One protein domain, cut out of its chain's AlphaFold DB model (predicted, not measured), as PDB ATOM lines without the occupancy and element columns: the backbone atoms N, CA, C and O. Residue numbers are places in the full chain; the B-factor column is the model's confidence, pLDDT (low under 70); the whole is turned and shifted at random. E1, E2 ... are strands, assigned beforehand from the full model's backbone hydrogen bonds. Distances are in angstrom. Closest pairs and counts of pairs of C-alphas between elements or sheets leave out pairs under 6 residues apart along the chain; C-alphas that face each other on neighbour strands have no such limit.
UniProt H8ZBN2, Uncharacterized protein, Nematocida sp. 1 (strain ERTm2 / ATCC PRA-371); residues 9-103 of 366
ATOM      1  N   THR A   9      10.055  29.190 -47.982       71.62
ATOM      2  CA  THR A   9      10.384  27.840 -48.442       71.62
ATOM      3  C   THR A   9      10.392  26.912 -47.235       71.62
ATOM      4  O   THR A   9      10.941  27.242 -46.184       71.62
ATOM      5  N   GLU A  10       9.753  25.755 -47.370       79.31
ATOM      6  CA  GLU A  10       9.736  24.717 -46.343       79.31
ATOM      7  C   GLU A  10      10.500  23.500 -46.867       79.31
ATOM      8  O   GLU A  10      10.145  22.949 -47.907       79.31
ATOM      9  N   GLU A  11      11.553  23.094 -46.162       81.19
ATOM     10  CA  GLU A  11      12.326  21.889 -46.466       81.19
ATOM     11  C   GLU A  11      12.060  20.834 -45.388       81.19
ATOM     12  O   GLU A  11      12.151  21.111 -44.188       81.19
ATOM     13  N   TYR A  12      11.756  19.612 -45.815       84.62
ATOM     14  CA  TYR A  12      11.499  18.483 -44.930       84.62
ATOM     15  C   TYR A  12      12.648  17.486 -45.050       84.62
ATOM     16  O   TYR A  12      13.071  17.148 -46.154       84.62
ATOM     17  N   THR A  13      13.186  17.007 -43.927       85.31
ATOM     18  CA  THR A  13      14.261  16.003 -43.956       85.31
ATOM     19  C   THR A  13      13.945  14.829 -43.047       85.31
ATOM     20  O   THR A  13      13.511  15.019 -41.908       85.31
ATOM     21  N   LEU A  14      14.167  13.627 -43.575       86.19
ATOM     22  CA  LEU A  14      14.069  12.364 -42.861       86.19
ATOM     23  C   LEU A  14      15.481  11.821 -42.640       86.19
ATOM     24  O   LEU A  14      16.297  11.779 -43.560       86.19
ATOM     25  N   GLU A  15      15.779  11.392 -41.424       85.88
ATOM     26  CA  GLU A  15      17.132  11.016 -41.022       85.88
ATOM     27  C   GLU A  15      17.102   9.724 -40.210       85.88
ATOM     28  O   GLU A  15      16.499   9.679 -39.138       85.88
ATOM     29  N   LEU A  16      17.745   8.671 -40.719       85.06
ATOM     30  CA  LEU A  16      17.924   7.416 -39.991       85.06
ATOM     31  C   LEU A  16      18.886   7.646 -38.814       85.06
ATOM     32  O   LEU A  16      20.088   7.804 -39.013       85.06
ATOM     33  N   LEU A  17      18.348   7.658 -37.591       80.56
ATOM     34  CA  LEU A  17      19.116   7.802 -36.351       80.56
ATOM     35  C   LEU A  17      19.731   6.478 -35.884       80.56
ATOM     36  O   LEU A  17      20.795   6.476 -35.270       80.56
ATOM     37  N   CYS A  18      19.031   5.361 -36.101       75.19
ATOM     38  CA  CYS A  18      19.454   4.045 -35.631       75.19
ATOM     39  C   CYS A  18      18.865   2.931 -36.506       75.19
ATOM     40  O   CYS A  18      17.677   2.960 -36.829       75.19
ATOM     41  N   GLY A  19      19.698   1.955 -36.866       68.94
ATOM     42  CA  GLY A  19      19.348   0.778 -37.656       68.94
ATOM     43  C   GLY A  19      20.596  -0.028 -38.033       68.94
ATOM     44  O   GLY A  19      21.716   0.390 -37.749       68.94
ATOM     45  N   ASN A  20      20.409  -1.160 -38.715       65.75
ATOM     46  CA  ASN A  20      21.501  -2.011 -39.225       65.75
ATOM     47  C   ASN A  20      22.093  -1.516 -40.567       65.75
ATOM     48  O   ASN A  20      22.785  -2.258 -41.261       65.75
ATOM     49  N   GLU A  21      21.780  -0.281 -40.956       66.00
ATOM     50  CA  GLU A  21      22.194   0.383 -42.194       66.00
ATOM     51  C   GLU A  21      22.937   1.676 -41.834       66.00
ATOM     52  O   GLU A  21      22.695   2.253 -40.772       66.00
ATOM     53  N   GLU A  22      23.838   2.143 -42.703       59.31
ATOM     54  CA  GLU A  22      24.587   3.383 -42.461       59.31
ATOM     55  C   GLU A  22      23.643   4.591 -42.278       59.31
ATOM     56  O   GLU A  22      22.616   4.672 -42.963       59.31
ATOM     57  N   PRO A  23      23.962   5.541 -41.372       61.44
ATOM     58  CA  PRO A  23      23.078   6.652 -41.020       61.44
ATOM     59  C   PRO A  23      22.819   7.561 -42.225       61.44
ATOM     60  O   PRO A  23      23.625   8.414 -42.599       61.44
ATOM     61  N   LYS A  24      21.657   7.358 -42.848       68.50
ATOM     62  CA  LYS A  24      21.254   8.009 -44.089       68.50
ATOM     63  C   LYS A  24      20.292   9.159 -43.806       68.50
ATOM     64  O   LYS A  24      19.166   8.944 -43.355       68.50
ATOM     65  N   LYS A  25      20.719  10.379 -44.134       73.50
ATOM     66  CA  LYS A  25      19.830  11.539 -44.248       73.50
ATOM     67  C   LYS A  25      19.291  11.639 -45.674       73.50
ATOM     68  O   LYS A  25      20.052  11.534 -46.634       73.50
ATOM     69  N   VAL A  26      17.986  11.852 -45.805       68.44
ATOM     70  CA  VAL A  26      17.293  12.089 -47.073       68.44
ATOM     71  C   VAL A  26      16.485  13.377 -46.945       68.44
ATOM     72  O   VAL A  26      15.565  13.476 -46.132       68.44
ATOM     73  N   ASN A  27      16.839  14.382 -47.744       67.06
ATOM     74  CA  ASN A  27      16.040  15.597 -47.872       67.06
ATOM     75  C   ASN A  27      14.885  15.295 -48.840       67.06
ATOM     76  O   ASN A  27      15.114  14.785 -49.938       67.06
ATOM     77  N   PHE A  28      13.654  15.583 -48.426       67.31
ATOM     78  CA  PHE A  28      12.438  15.305 -49.182       67.31
ATOM     79  C   PHE A  28      11.827  16.602 -49.714       67.31
ATOM     80  O   PHE A  28      11.549  17.535 -48.965       67.31
ATOM     81  N   ILE A  29      11.618  16.631 -51.034       60.19
ATOM     82  CA  ILE A  29      11.119  17.793 -51.793       60.19
ATOM     83  C   ILE A  29       9.669  17.550 -52.289       60.19
ATOM     84  O   ILE A  29       9.038  18.431 -52.862       60.19
ATOM     85  N   GLY A  30       9.113  16.352 -52.060       66.75
ATOM     86  CA  GLY A  30       7.727  16.000 -52.394       66.75
ATOM     87  C   GLY A  30       6.728  16.324 -51.277       66.75
ATOM     88  O   GLY A  30       7.098  16.399 -50.110       66.75
ATOM     89  N   GLU A  31       5.442  16.473 -51.622       81.00
ATOM     90  CA  GLU A  31       4.368  16.722 -50.635       81.00
ATOM     91  C   GLU A  31       4.083  15.507 -49.733       81.00
ATOM     92  O   GLU A  31       3.623  15.669 -48.600       81.00
ATOM     93  N   LEU A  32       4.364  14.301 -50.238       88.44
ATOM     94  CA  LEU A  32       4.207  13.021 -49.551       88.44
ATOM     95  C   LEU A  32       5.553  12.278 -49.498       88.44
ATOM     96  O   LEU A  32       6.401  12.461 -50.371       88.44
ATOM     97  N   CYS A  33       5.719  11.404 -48.506       88.88
ATOM     98  CA  CYS A  33       6.809  10.429 -48.428       88.88
ATOM     99  C   CYS A  33       6.284   9.103 -47.868       88.88
ATOM    100  O   CYS A  33       5.534   9.081 -46.891       88.88
ATOM    101  N   THR A  34       6.680   7.996 -48.486       90.50
ATOM    102  CA  THR A  34       6.275   6.639 -48.120       90.50
ATOM    103  C   THR A  34       7.457   5.847 -47.561       90.50
ATOM    104  O   THR A  34       8.546   5.817 -48.138       90.50
ATOM    105  N   ILE A  35       7.252   5.201 -46.413       90.38
ATOM    106  CA  ILE A  35       8.275   4.414 -45.710       90.38
ATOM    107  C   ILE A  35       7.714   3.013 -45.493       90.38
ATOM    108  O   ILE A  35       6.658   2.860 -44.879       90.38
ATOM    109  N   GLY A  36       8.400   1.976 -45.976       90.44
ATOM    110  CA  GLY A  36       7.866   0.621 -45.867       90.44
ATOM    111  C   GLY A  36       8.659  -0.465 -46.578       90.44
ATOM    112  O   GLY A  36       9.684  -0.215 -47.201       90.44
ATOM    113  N   THR A  37       8.175  -1.701 -46.490       89.31
ATOM    114  CA  THR A  37       8.803  -2.879 -47.119       89.31
ATOM    115  C   THR A  37       8.475  -3.029 -48.607       89.31
ATOM    116  O   THR A  37       9.133  -3.796 -49.314       89.31
ATOM    117  N   VAL A  38       7.452  -2.321 -49.097       87.31
ATOM    118  CA  VAL A  38       7.020  -2.363 -50.502       87.31
ATOM    119  C   VAL A  38       8.096  -1.802 -51.439       87.31
ATOM    120  O   VAL A  38       8.823  -0.870 -51.109       87.31
ATOM    121  N   SER A  39       8.217  -2.369 -52.642       84.06
ATOM    122  CA  SER A  39       9.234  -1.955 -53.624       84.06
ATOM    123  C   SER A  39       9.025  -0.554 -54.201       84.06
ATOM    124  O   SER A  39       9.931  -0.037 -54.846       84.06
ATOM    125  N   THR A  40       7.842   0.021 -53.997       85.94
ATOM    126  CA  THR A  40       7.425   1.356 -54.440       85.94
ATOM    127  C   THR A  40       7.573   2.430 -53.361       85.94
ATOM    128  O   THR A  40       7.234   3.575 -53.634       85.94
ATOM    129  N   ALA A  41       8.041   2.085 -52.153       87.00
ATOM    130  CA  ALA A  41       8.250   3.062 -51.087       87.00
ATOM    131  C   ALA A  41       9.472   3.947 -51.373       87.00
ATOM    132  O   ALA A  41      10.535   3.434 -51.735       87.00
ATOM    133  N   ASP A  42       9.344   5.254 -51.130       86.50
ATOM    134  CA  ASP A  42      10.445   6.223 -51.237       86.50
ATOM    135  C   ASP A  42      11.604   5.855 -50.295       86.50
ATOM    136  O   ASP A  42      12.784   5.986 -50.631       86.50
ATOM    137  N   VAL A  43      11.257   5.344 -49.111       86.62
ATOM    138  CA  VAL A  43      12.183   4.808 -48.112       86.62
ATOM    139  C   VAL A  43      11.882   3.327 -47.917       86.62
ATOM    140  O   VAL A  43      11.146   2.913 -47.016       86.62
ATOM    141  N   LYS A  44      12.459   2.513 -48.800       87.69
ATOM    142  CA  LYS A  44      12.345   1.060 -48.729       87.69
ATOM    143  C   LYS A  44      13.135   0.494 -47.545       87.69
ATOM    144  O   LYS A  44      14.356   0.618 -47.502       87.69
ATOM    145  N   LEU A  45      12.446  -0.193 -46.638       85.12
ATOM    146  CA  LEU A  45      13.021  -0.902 -45.492       85.12
ATOM    147  C   LEU A  45      13.101  -2.411 -45.760       85.12
ATOM    148  O   LEU A  45      12.283  -2.970 -46.491       85.12
ATOM    149  N   THR A  46      14.053  -3.098 -45.126       84.75
ATOM    150  CA  THR A  46      14.078  -4.570 -45.072       84.75
ATOM    151  C   THR A  46      13.561  -5.056 -43.717       84.75
ATOM    152  O   THR A  46      14.066  -4.655 -42.666       84.75
ATOM    153  N   HIS A  47      12.521  -5.892 -43.742       84.06
ATOM    154  CA  HIS A  47      11.877  -6.472 -42.562       84.06
ATOM    155  C   HIS A  47      11.113  -7.753 -42.944       84.06
ATOM    156  O   HIS A  47      10.889  -8.004 -44.129       84.06
ATOM    157  N   SER A  48      10.726  -8.558 -41.952       83.69
ATOM    158  CA  SER A  48       9.943  -9.793 -42.125       83.69
ATOM    159  C   SER A  48       8.428  -9.552 -42.169       83.69
ATOM    160  O   SER A  48       7.728 -10.196 -42.946       83.69
ATOM    161  N   GLU A  49       7.918  -8.625 -41.351       85.75
ATOM    162  CA  GLU A  49       6.523  -8.156 -41.397       85.75
ATOM    163  C   GLU A  49       6.338  -7.092 -42.494       85.75
ATOM    164  O   GLU A  49       7.197  -6.223 -42.656       85.75
ATOM    165  N   ALA A  50       5.195  -7.118 -43.191       86.50
ATOM    166  CA  ALA A  50       4.796  -6.044 -44.099       86.50
ATOM    167  C   ALA A  50       4.509  -4.754 -43.312       86.50
ATOM    168  O   ALA A  50       3.739  -4.769 -42.348       86.50
ATOM    169  N   LEU A  51       5.137  -3.654 -43.724       90.12
ATOM    170  CA  LEU A  51       5.033  -2.355 -43.063       90.12
ATOM    171  C   LEU A  51       4.960  -1.234 -44.098       90.12
ATOM    172  O   LEU A  51       5.703  -1.254 -45.080       90.12
ATOM    173  N   GLU A  52       4.097  -0.253 -43.847       91.00
ATOM    174  CA  GLU A  52       3.911   0.930 -44.684       91.00
ATOM    175  C   GLU A  52       3.323   2.083 -43.854       91.00
ATOM    176  O   GLU A  52       2.227   1.961 -43.298       91.00
ATOM    177  N   CYS A  53       4.009   3.228 -43.809       91.81
ATOM    178  CA  CYS A  53       3.390   4.514 -43.489       91.81
ATOM    179  C   CYS A  53       3.577   5.536 -44.604       91.81
ATOM    180  O   CYS A  53       4.484   5.460 -45.435       91.81
ATOM    181  N   ILE A  54       2.680   6.514 -44.574       92.88
ATOM    182  CA  ILE A  54       2.620   7.644 -45.485       92.88
ATOM    183  C   ILE A  54       2.692   8.899 -44.619       92.88
ATOM    184  O   ILE A  54       1.849   9.110 -43.745       92.88
ATOM    185  N   ILE A  55       3.713   9.714 -44.855       92.19
ATOM    186  CA  ILE A  55       3.878  11.046 -44.284       92.19
ATOM    187  C   ILE A  55       3.330  12.044 -45.300       92.19
ATOM    188  O   ILE A  55       3.777  12.073 -46.445       92.19
ATOM    189  N   ASP A  56       2.375  12.865 -44.878       91.38
ATOM    190  CA  ASP A  56       1.868  14.009 -45.627       91.38
ATOM    191  C   ASP A  56       2.452  15.283 -45.008       91.38
ATOM    192  O   ASP A  56       2.009  15.742 -43.951       91.38
ATOM    193  N   TYR A  57       3.474  15.851 -45.650       86.88
ATOM    194  CA  TYR A  57       4.155  17.052 -45.159       86.88
ATOM    195  C   TYR A  57       3.272  18.304 -45.277       86.88
ATOM    196  O   TYR A  57       3.389  19.230 -44.476       86.88
ATOM    197  N   LYS A  58       2.330  18.317 -46.226       85.25
ATOM    198  CA  LYS A  58       1.419  19.439 -46.496       85.25
ATOM    199  C   LYS A  58       0.344  19.575 -45.418       85.25
ATOM    200  O   LYS A  58       0.094  20.674 -44.923       85.25
ATOM    201  N   LYS A  59      -0.260  18.457 -45.003       89.31
ATOM    202  CA  LYS A  59      -1.171  18.379 -43.845       89.31
ATOM    203  C   LYS A  59      -0.418  18.303 -42.519       89.31
ATOM    204  O   LYS A  59      -0.961  18.709 -41.491       89.31
ATOM    205  N   ASN A  60       0.842  17.870 -42.550       90.31
ATOM    206  CA  ASN A  60       1.660  17.527 -41.390       90.31
ATOM    207  C   ASN A  60       1.022  16.366 -40.610       90.31
ATOM    208  O   ASN A  60       0.785  16.471 -39.405       90.31
ATOM    209  N   THR A  61       0.703  15.275 -41.308       93.19
ATOM    210  CA  THR A  61       0.142  14.049 -40.723       93.19
ATOM    211  C   THR A  61       0.941  12.811 -41.124       93.19
ATOM    212  O   THR A  61       1.610  12.783 -42.155       93.19
ATOM    213  N   LEU A  62       0.903  11.782 -40.279       92.88
ATOM    214  CA  LEU A  62       1.437  10.452 -40.554       92.88
ATOM    215  C   LEU A  62       0.286   9.458 -40.466       92.88
ATOM    216  O   LEU A  62      -0.406   9.402 -39.449       92.88
ATOM    217  N   ARG A  63       0.101   8.657 -41.514       93.44
ATOM    218  CA  ARG A  63      -0.876   7.567 -41.559       93.44
ATOM    219  C   ARG A  63      -0.168   6.226 -41.688       93.44
ATOM    220  O   ARG A  63       0.602   6.021 -42.626       93.44
ATOM    221  N   VAL A  64      -0.460   5.302 -40.778       92.12
ATOM    222  CA  VAL A  64      -0.070   3.893 -40.921       92.12
ATOM    223  C   VAL A  64      -1.038   3.219 -41.895       92.12
ATOM    224  O   VAL A  64      -2.252   3.338 -41.738       92.12
ATOM    225  N   ALA A  65      -0.506   2.542 -42.911       89.62
ATOM    226  CA  ALA A  65      -1.271   1.723 -43.853       89.62
ATOM    227  C   ALA A  65      -1.108   0.223 -43.552       89.62
ATOM    228  O   ALA A  65      -2.073  -0.532 -43.666       89.62
ATOM    229  N   SER A  66       0.079  -0.209 -43.111       88.69
ATOM    230  CA  SER A  66       0.315  -1.572 -42.616       88.69
ATOM    231  C   SER A  66       1.477  -1.654 -41.616       88.69
ATOM    232  O   SER A  66       2.332  -0.767 -41.549       88.69
ATOM    233  N   GLY A  67       1.517  -2.743 -40.843       86.81
ATOM    234  CA  GLY A  67       2.559  -3.016 -39.848       86.81
ATOM    235  C   GLY A  67       2.352  -2.309 -38.505       86.81
ATOM    236  O   GLY A  67       1.293  -1.751 -38.222       86.81
ATOM    237  N   LYS A  68       3.382  -2.358 -37.651       88.75
ATOM    238  CA  LYS A  68       3.442  -1.653 -36.360       88.75
ATOM    239  C   LYS A  68       4.457  -0.524 -36.466       88.75
ATOM    240  O   LYS A  68       5.617  -0.771 -36.791       88.75
ATOM    241  N   ILE A  69       4.021   0.696 -36.184       91.50
ATOM    242  CA  ILE A  69       4.847   1.904 -36.250       91.50
ATOM    243  C   ILE A  69       4.603   2.697 -34.972       91.50
ATOM    244  O   ILE A  69       3.477   2.720 -34.471       91.50
ATOM    245  N   LYS A  70       5.647   3.323 -34.426       91.44
ATOM    246  CA  LYS A  70       5.536   4.202 -33.252       91.44
ATOM    247  C   LYS A  70       5.872   5.641 -33.616       91.44
ATOM    248  O   LYS A  70       6.727   5.864 -34.470       91.44
ATOM    249  N   MET A  71       5.271   6.608 -32.929       91.12
ATOM    250  CA  MET A  71       5.713   8.008 -32.920       91.12
ATOM    251  C   MET A  71       6.055   8.396 -31.484       91.12
ATOM    252  O   MET A  71       5.258   8.188 -30.575       91.12
ATOM    253  N   ASN A  72       7.262   8.921 -31.271       87.00
ATOM    254  CA  ASN A  72       7.802   9.320 -29.967       87.00
ATOM    255  C   ASN A  72       7.709   8.230 -28.863       87.00
ATOM    256  O   ASN A  72       7.764   8.548 -27.680       87.00
ATOM    257  N   GLY A  73       7.600   6.951 -29.252       84.25
ATOM    258  CA  GLY A  73       7.480   5.787 -28.362       84.25
ATOM    259  C   GLY A  73       6.092   5.129 -28.325       84.25
ATOM    260  O   GLY A  73       5.998   3.951 -27.983       84.25
ATOM    261  N   GLU A  74       5.030   5.824 -28.737       88.31
ATOM    262  CA  GLU A  74       3.649   5.314 -28.707       88.31
ATOM    263  C   GLU A  74       3.266   4.636 -30.030       88.31
ATOM    264  O   GLU A  74       3.543   5.173 -31.103       88.31
ATOM    265  N   ILE A  75       2.627   3.459 -29.974       90.25
ATOM    266  CA  ILE A  75       2.178   2.724 -31.172       90.25
ATOM    267  C   ILE A  75       1.004   3.461 -31.824       90.25
ATOM    268  O   ILE A  75      -0.006   3.735 -31.178       90.25
ATOM    269  N   ILE A  76       1.119   3.712 -33.127       90.94
ATOM    270  CA  ILE A  76       0.114   4.393 -33.942       90.94
ATOM    271  C   ILE A  76      -0.716   3.359 -34.712       90.94
ATOM    272  O   ILE A  76      -0.157   2.454 -35.331       90.94
ATOM    273  N   THR A  77      -2.040   3.516 -34.729       83.19
ATOM    274  CA  THR A  77      -2.971   2.658 -35.496       83.19
ATOM    275  C   THR A  77      -3.869   3.432 -36.468       83.19
ATOM    276  O   THR A  77      -4.611   2.826 -37.237       83.19
ATOM    277  N   THR A  78      -3.802   4.765 -36.456       84.38
ATOM    278  CA  THR A  78      -4.626   5.682 -37.262       84.38
ATOM    279  C   THR A  78      -3.759   6.773 -37.905       84.38
ATOM    280  O   THR A  78      -2.532   6.756 -37.800       84.38
ATOM    281  N   GLU A  79      -4.382   7.734 -38.592       93.12
ATOM    282  CA  GLU A  79      -3.708   8.985 -38.954       93.12
ATOM    283  C   GLU A  79      -3.527   9.873 -37.709       93.12
ATOM    284  O   GLU A  79      -4.454  10.036 -36.913       93.12
ATOM    285  N   VAL A  80      -2.328  10.440 -37.542       93.25
ATOM    286  CA  VAL A  80      -1.953  11.333 -36.432       93.25
ATOM    287  C   VAL A  80      -1.233  12.576 -36.940       93.25
ATOM    288  O   VAL A  80      -0.635  12.571 -38.015       93.25
ATOM    289  N   LYS A  81      -1.266  13.660 -36.159       93.25
ATOM    290  CA  LYS A  81      -0.595  14.916 -36.507       93.25
ATOM    291  C   LYS A  81       0.885  14.896 -36.116       93.25
ATOM    292  O   LYS A  81       1.228  14.578 -34.981       93.25
ATOM    293  N   ILE A  82       1.744  15.299 -37.045       91.00
ATOM    294  CA  ILE A  82       3.182  15.459 -36.836       91.00
ATOM    295  C   ILE A  82       3.458  16.815 -36.176       91.00
ATOM    296  O   ILE A  82       2.995  17.861 -36.633       91.00
ATOM    297  N   HIS A  83       4.274  16.790 -35.125       89.94
ATOM    298  CA  HIS A  83       4.856  17.971 -34.493       89.94
ATOM    299  C   HIS A  83       6.379  17.885 -34.633       89.94
ATOM    300  O   HIS A  83       6.992  16.990 -34.060       89.94
ATOM    301  N   TYR A  84       6.990  18.773 -35.423       88.38
ATOM    302  CA  TYR A  84       8.427  18.699 -35.714       88.38
ATOM    303  C   TYR A  84       9.284  19.353 -34.614       88.38
ATOM    304  O   TYR A  84       8.897  20.405 -34.099       88.38
ATOM    305  N   PRO A  85      10.486  18.816 -34.331       90.19
ATOM    306  CA  PRO A  85      10.981  17.523 -34.801       90.19
ATOM    307  C   PRO A  85      10.275  16.365 -34.076       90.19
ATOM    308  O   PRO A  85      10.087  16.424 -32.864       90.19
ATOM    309  N   CYS A  86       9.940  15.295 -34.799       89.81
ATOM    310  CA  CYS A  86       9.446  14.052 -34.196       89.81
ATOM    311  C   CYS A  86      10.385  12.883 -34.497       89.81
ATOM    312  O   CYS A  86      11.195  12.937 -35.428       89.81
ATOM    313  N   ILE A  87      10.244  11.808 -33.724       91.25
ATOM    314  CA  ILE A  87      10.917  10.534 -33.969       91.25
ATOM    315  C   ILE A  87       9.847   9.484 -34.260       91.25
ATOM    316  O   ILE A  87       8.843   9.407 -33.552       91.25
ATOM    317  N   ILE A  88      10.067   8.670 -35.288       92.62
ATOM    318  CA  ILE A  88       9.230   7.513 -35.601       92.62
ATOM    319  C   ILE A  88      10.056   6.229 -35.550       92.62
ATOM    320  O   ILE A  88      11.238   6.227 -35.894       92.62
ATOM    321  N   GLU A  89       9.430   5.138 -35.122       90.81
ATOM    322  CA  GLU A  89      10.014   3.798 -35.111       90.81
ATOM    323  C   GLU A  89       9.260   2.920 -36.110       90.81
ATOM    324  O   GLU A  89       8.045   2.750 -35.992       90.81
ATOM    325  N   ALA A  90       9.972   2.371 -37.092       88.81
ATOM    326  CA  ALA A  90       9.418   1.514 -38.135       88.81
ATOM    327  C   ALA A  90      10.421   0.406 -38.477       88.81
ATOM    328  O   ALA A  90      11.573   0.699 -38.791       88.81
ATOM    329  N   ALA A  91       9.990  -0.861 -38.428       86.12
ATOM    330  CA  ALA A  91      10.840  -2.026 -38.710       86.12
ATOM    331  C   ALA A  91      12.188  -1.986 -37.952       86.12
ATOM    332  O   ALA A  91      13.255  -2.045 -38.568       86.12
ATOM    333  N   GLU A  92      12.116  -1.803 -36.627       84.50
ATOM    334  CA  GLU A  92      13.249  -1.688 -35.683       84.50
ATOM    335  C   GLU A  92      14.240  -0.534 -35.963       84.50
ATOM    336  O   GLU A  92      15.279  -0.429 -35.316       84.50
ATOM    337  N   ARG A  93      13.912   0.374 -36.892       86.38
ATOM    338  CA  ARG A  93      14.709   1.560 -37.234       86.38
ATOM    339  C   ARG A  93      14.066   2.825 -36.676       86.38
ATOM    340  O   ARG A  93      12.844   2.980 -36.733       86.38
ATOM    341  N   LEU A  94      14.892   3.749 -36.189       89.69
ATOM    342  CA  LEU A  94      14.462   5.063 -35.702       89.69
ATOM    343  C   LEU A  94      14.758   6.141 -36.744       89.69
ATOM    344  O   LEU A  94      15.915   6.327 -37.126       89.69
ATOM    345  N   PHE A  95      13.736   6.894 -37.145       89.94
ATOM    346  CA  PHE A  95      13.862   8.025 -38.064       89.94
ATOM    347  C   PHE A  95      13.461   9.329 -37.377       89.94
ATOM    348  O   PHE A  95      12.415   9.404 -36.733       89.94
ATOM    349  N   ARG A  96      14.259  10.380 -37.561       89.44
ATOM    350  CA  ARG A  96      13.915  11.755 -37.189       89.44
ATOM    351  C   ARG A  96      13.295  12.462 -38.389       89.44
ATOM    352  O   ARG A  96      13.905  12.489 -39.454       89.44
ATOM    353  N   ILE A  97      12.117  13.059 -38.204       89.88
ATOM    354  CA  ILE A  97      11.501  13.963 -39.186       89.88
ATOM    355  C   ILE A  97      11.714  15.400 -38.708       89.88
ATOM    356  O   ILE A  97      11.295  15.756 -37.601       89.88
ATOM    357  N   THR A  98      12.332  16.246 -39.532       88.81
ATOM    358  CA  THR A  98      12.480  17.685 -39.260       88.81
ATOM    359  C   THR A  98      11.852  18.526 -40.362       88.81
ATOM    360  O   THR A  98      11.885  18.153 -41.532       88.81
ATOM    361  N   LYS A  99      11.359  19.706 -39.981       88.19
ATOM    362  CA  LYS A  99      10.901  20.759 -40.886       88.19
ATOM    363  C   LYS A  99      11.764  21.999 -40.675       88.19
ATOM    364  O   LYS A  99      11.812  22.525 -39.564       88.19
ATOM    365  N   THR A 100      12.411  22.465 -41.733       83.00
ATOM    366  CA  THR A 100      13.146  23.732 -41.782       83.00
ATOM    367  C   THR A 100      12.295  24.740 -42.544       83.00
ATOM    368  O   THR A 100      11.799  24.429 -43.623       83.00
ATOM    369  N   VAL A 101      12.121  25.948 -42.008       80.06
ATOM    370  CA  VAL A 101      11.435  27.043 -42.711       80.06
ATOM    371  C   VAL A 101      12.446  28.144 -42.988       80.06
ATOM    372  O   VAL A 101      12.952  28.775 -42.059       80.06
ATOM    373  N   THR A 102      12.747  28.373 -44.261       76.06
ATOM    374  CA  THR A 102      13.589  29.476 -44.722       76.06
ATOM    375  C   THR A 102      12.706  30.602 -45.245       76.06
ATOM    376  O   THR A 102      12.062  30.511 -46.290       76.06
ATOM    377  N   GLU A 103      12.676  31.707 -44.503       72.12
ATOM    378  CA  GLU A 103      12.127  32.961 -45.007       72.12
ATOM    379  C   GLU A 103      13.079  33.516 -46.071       72.12
ATOM    380  O   GLU A 103      14.108  34.118 -45.741       72.12
TER     381      GLU A 103
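What this domain is: This is residues 9 to 103 of the 366 residues of an uncharacterized protein of Nematocida sp. 1 (strain ERTm2 / ATCC PRA-371) (UniProt H8ZBN2). Two antiparallel sheets, partly face to face, make a small flattened barrel that is not closed: E2 and E3 at one seam, and E7 and E8 at the other, meet only through their links. The long strands E1 and E10 run side by side, and their ends at Thr 9 and Glu 103 reach beyond the rest at one end of the longest axis, with the loop around Ser 48 at the other end. The printed part has 95 residues with no named helix and ten strands, E1 to E10 in order along the chain; the class is all strand. One sheet has the order E2, E1, E10, E9, E6, E7 and the other E3, E4, E5, E8. The whole is compact, with a radius of gyration of the C-alphas of 12.4 A and spans of 43 by 30 by 25 A.

How they stand to each other: E1, residues 9 to 18, is antiparallel to E10, residues 93 to 103, at 159 degrees, with N 11 and O 100 at 2.9 A. E2, residues 25 to 28, forms a hairpin with E1, with N 26 and O 14 at 2.8 A. E3, residues 32 to 36, E4, residues 52 to 56, and E5, residues 61 to 66, form a meander, each strand the antiparallel neighbour of the one before; N 33 and O 55 are 2.9 A apart, N 54 and O 63 2.9 A. Residues 35 to 36 of E3 also pair, parallel, with residues 43 to 44. E6, residues 69 to 71, forms a hairpin with E7, residues 74 to 76, with N 71 and O 74 at 2.9 A. E8, residues 79 to 81, is antiparallel to E5, with N 62 and O 80 at 2.8 A. E9, residues 86 to 90, is antiparallel to E6, with N 70 and O 89 at 2.9 A, and forms a hairpin with E10, with N 95 and O 88 at 2.9 A. Between the sheets, the closest C-alphas of E5 and E7, those of Val 64 and Ile 76, are 7.0 A apart. E1 and E4 are apart.

Where its parts are: E1 begins at C-alpha 9 (10.384, 27.840, -48.442) and is 28.5 A long. E3, E4 and E5 are 13.4, 13.3 and 15.7 A long, and E9 13.1 A. E10, 32.5 A long, ends at C-alpha 103 (12.127, 32.961, -45.007).

The domain as a whole: The C-alphas farthest apart are those of Ser 48 and Glu 103, 42.9 A. The six-stranded sheet is strongly twisted. The printed part has no cut; the link from E3 to E4, 15 residues, is long. The model's confidence is under 70 at residues 19 to 24 and 26 to 30.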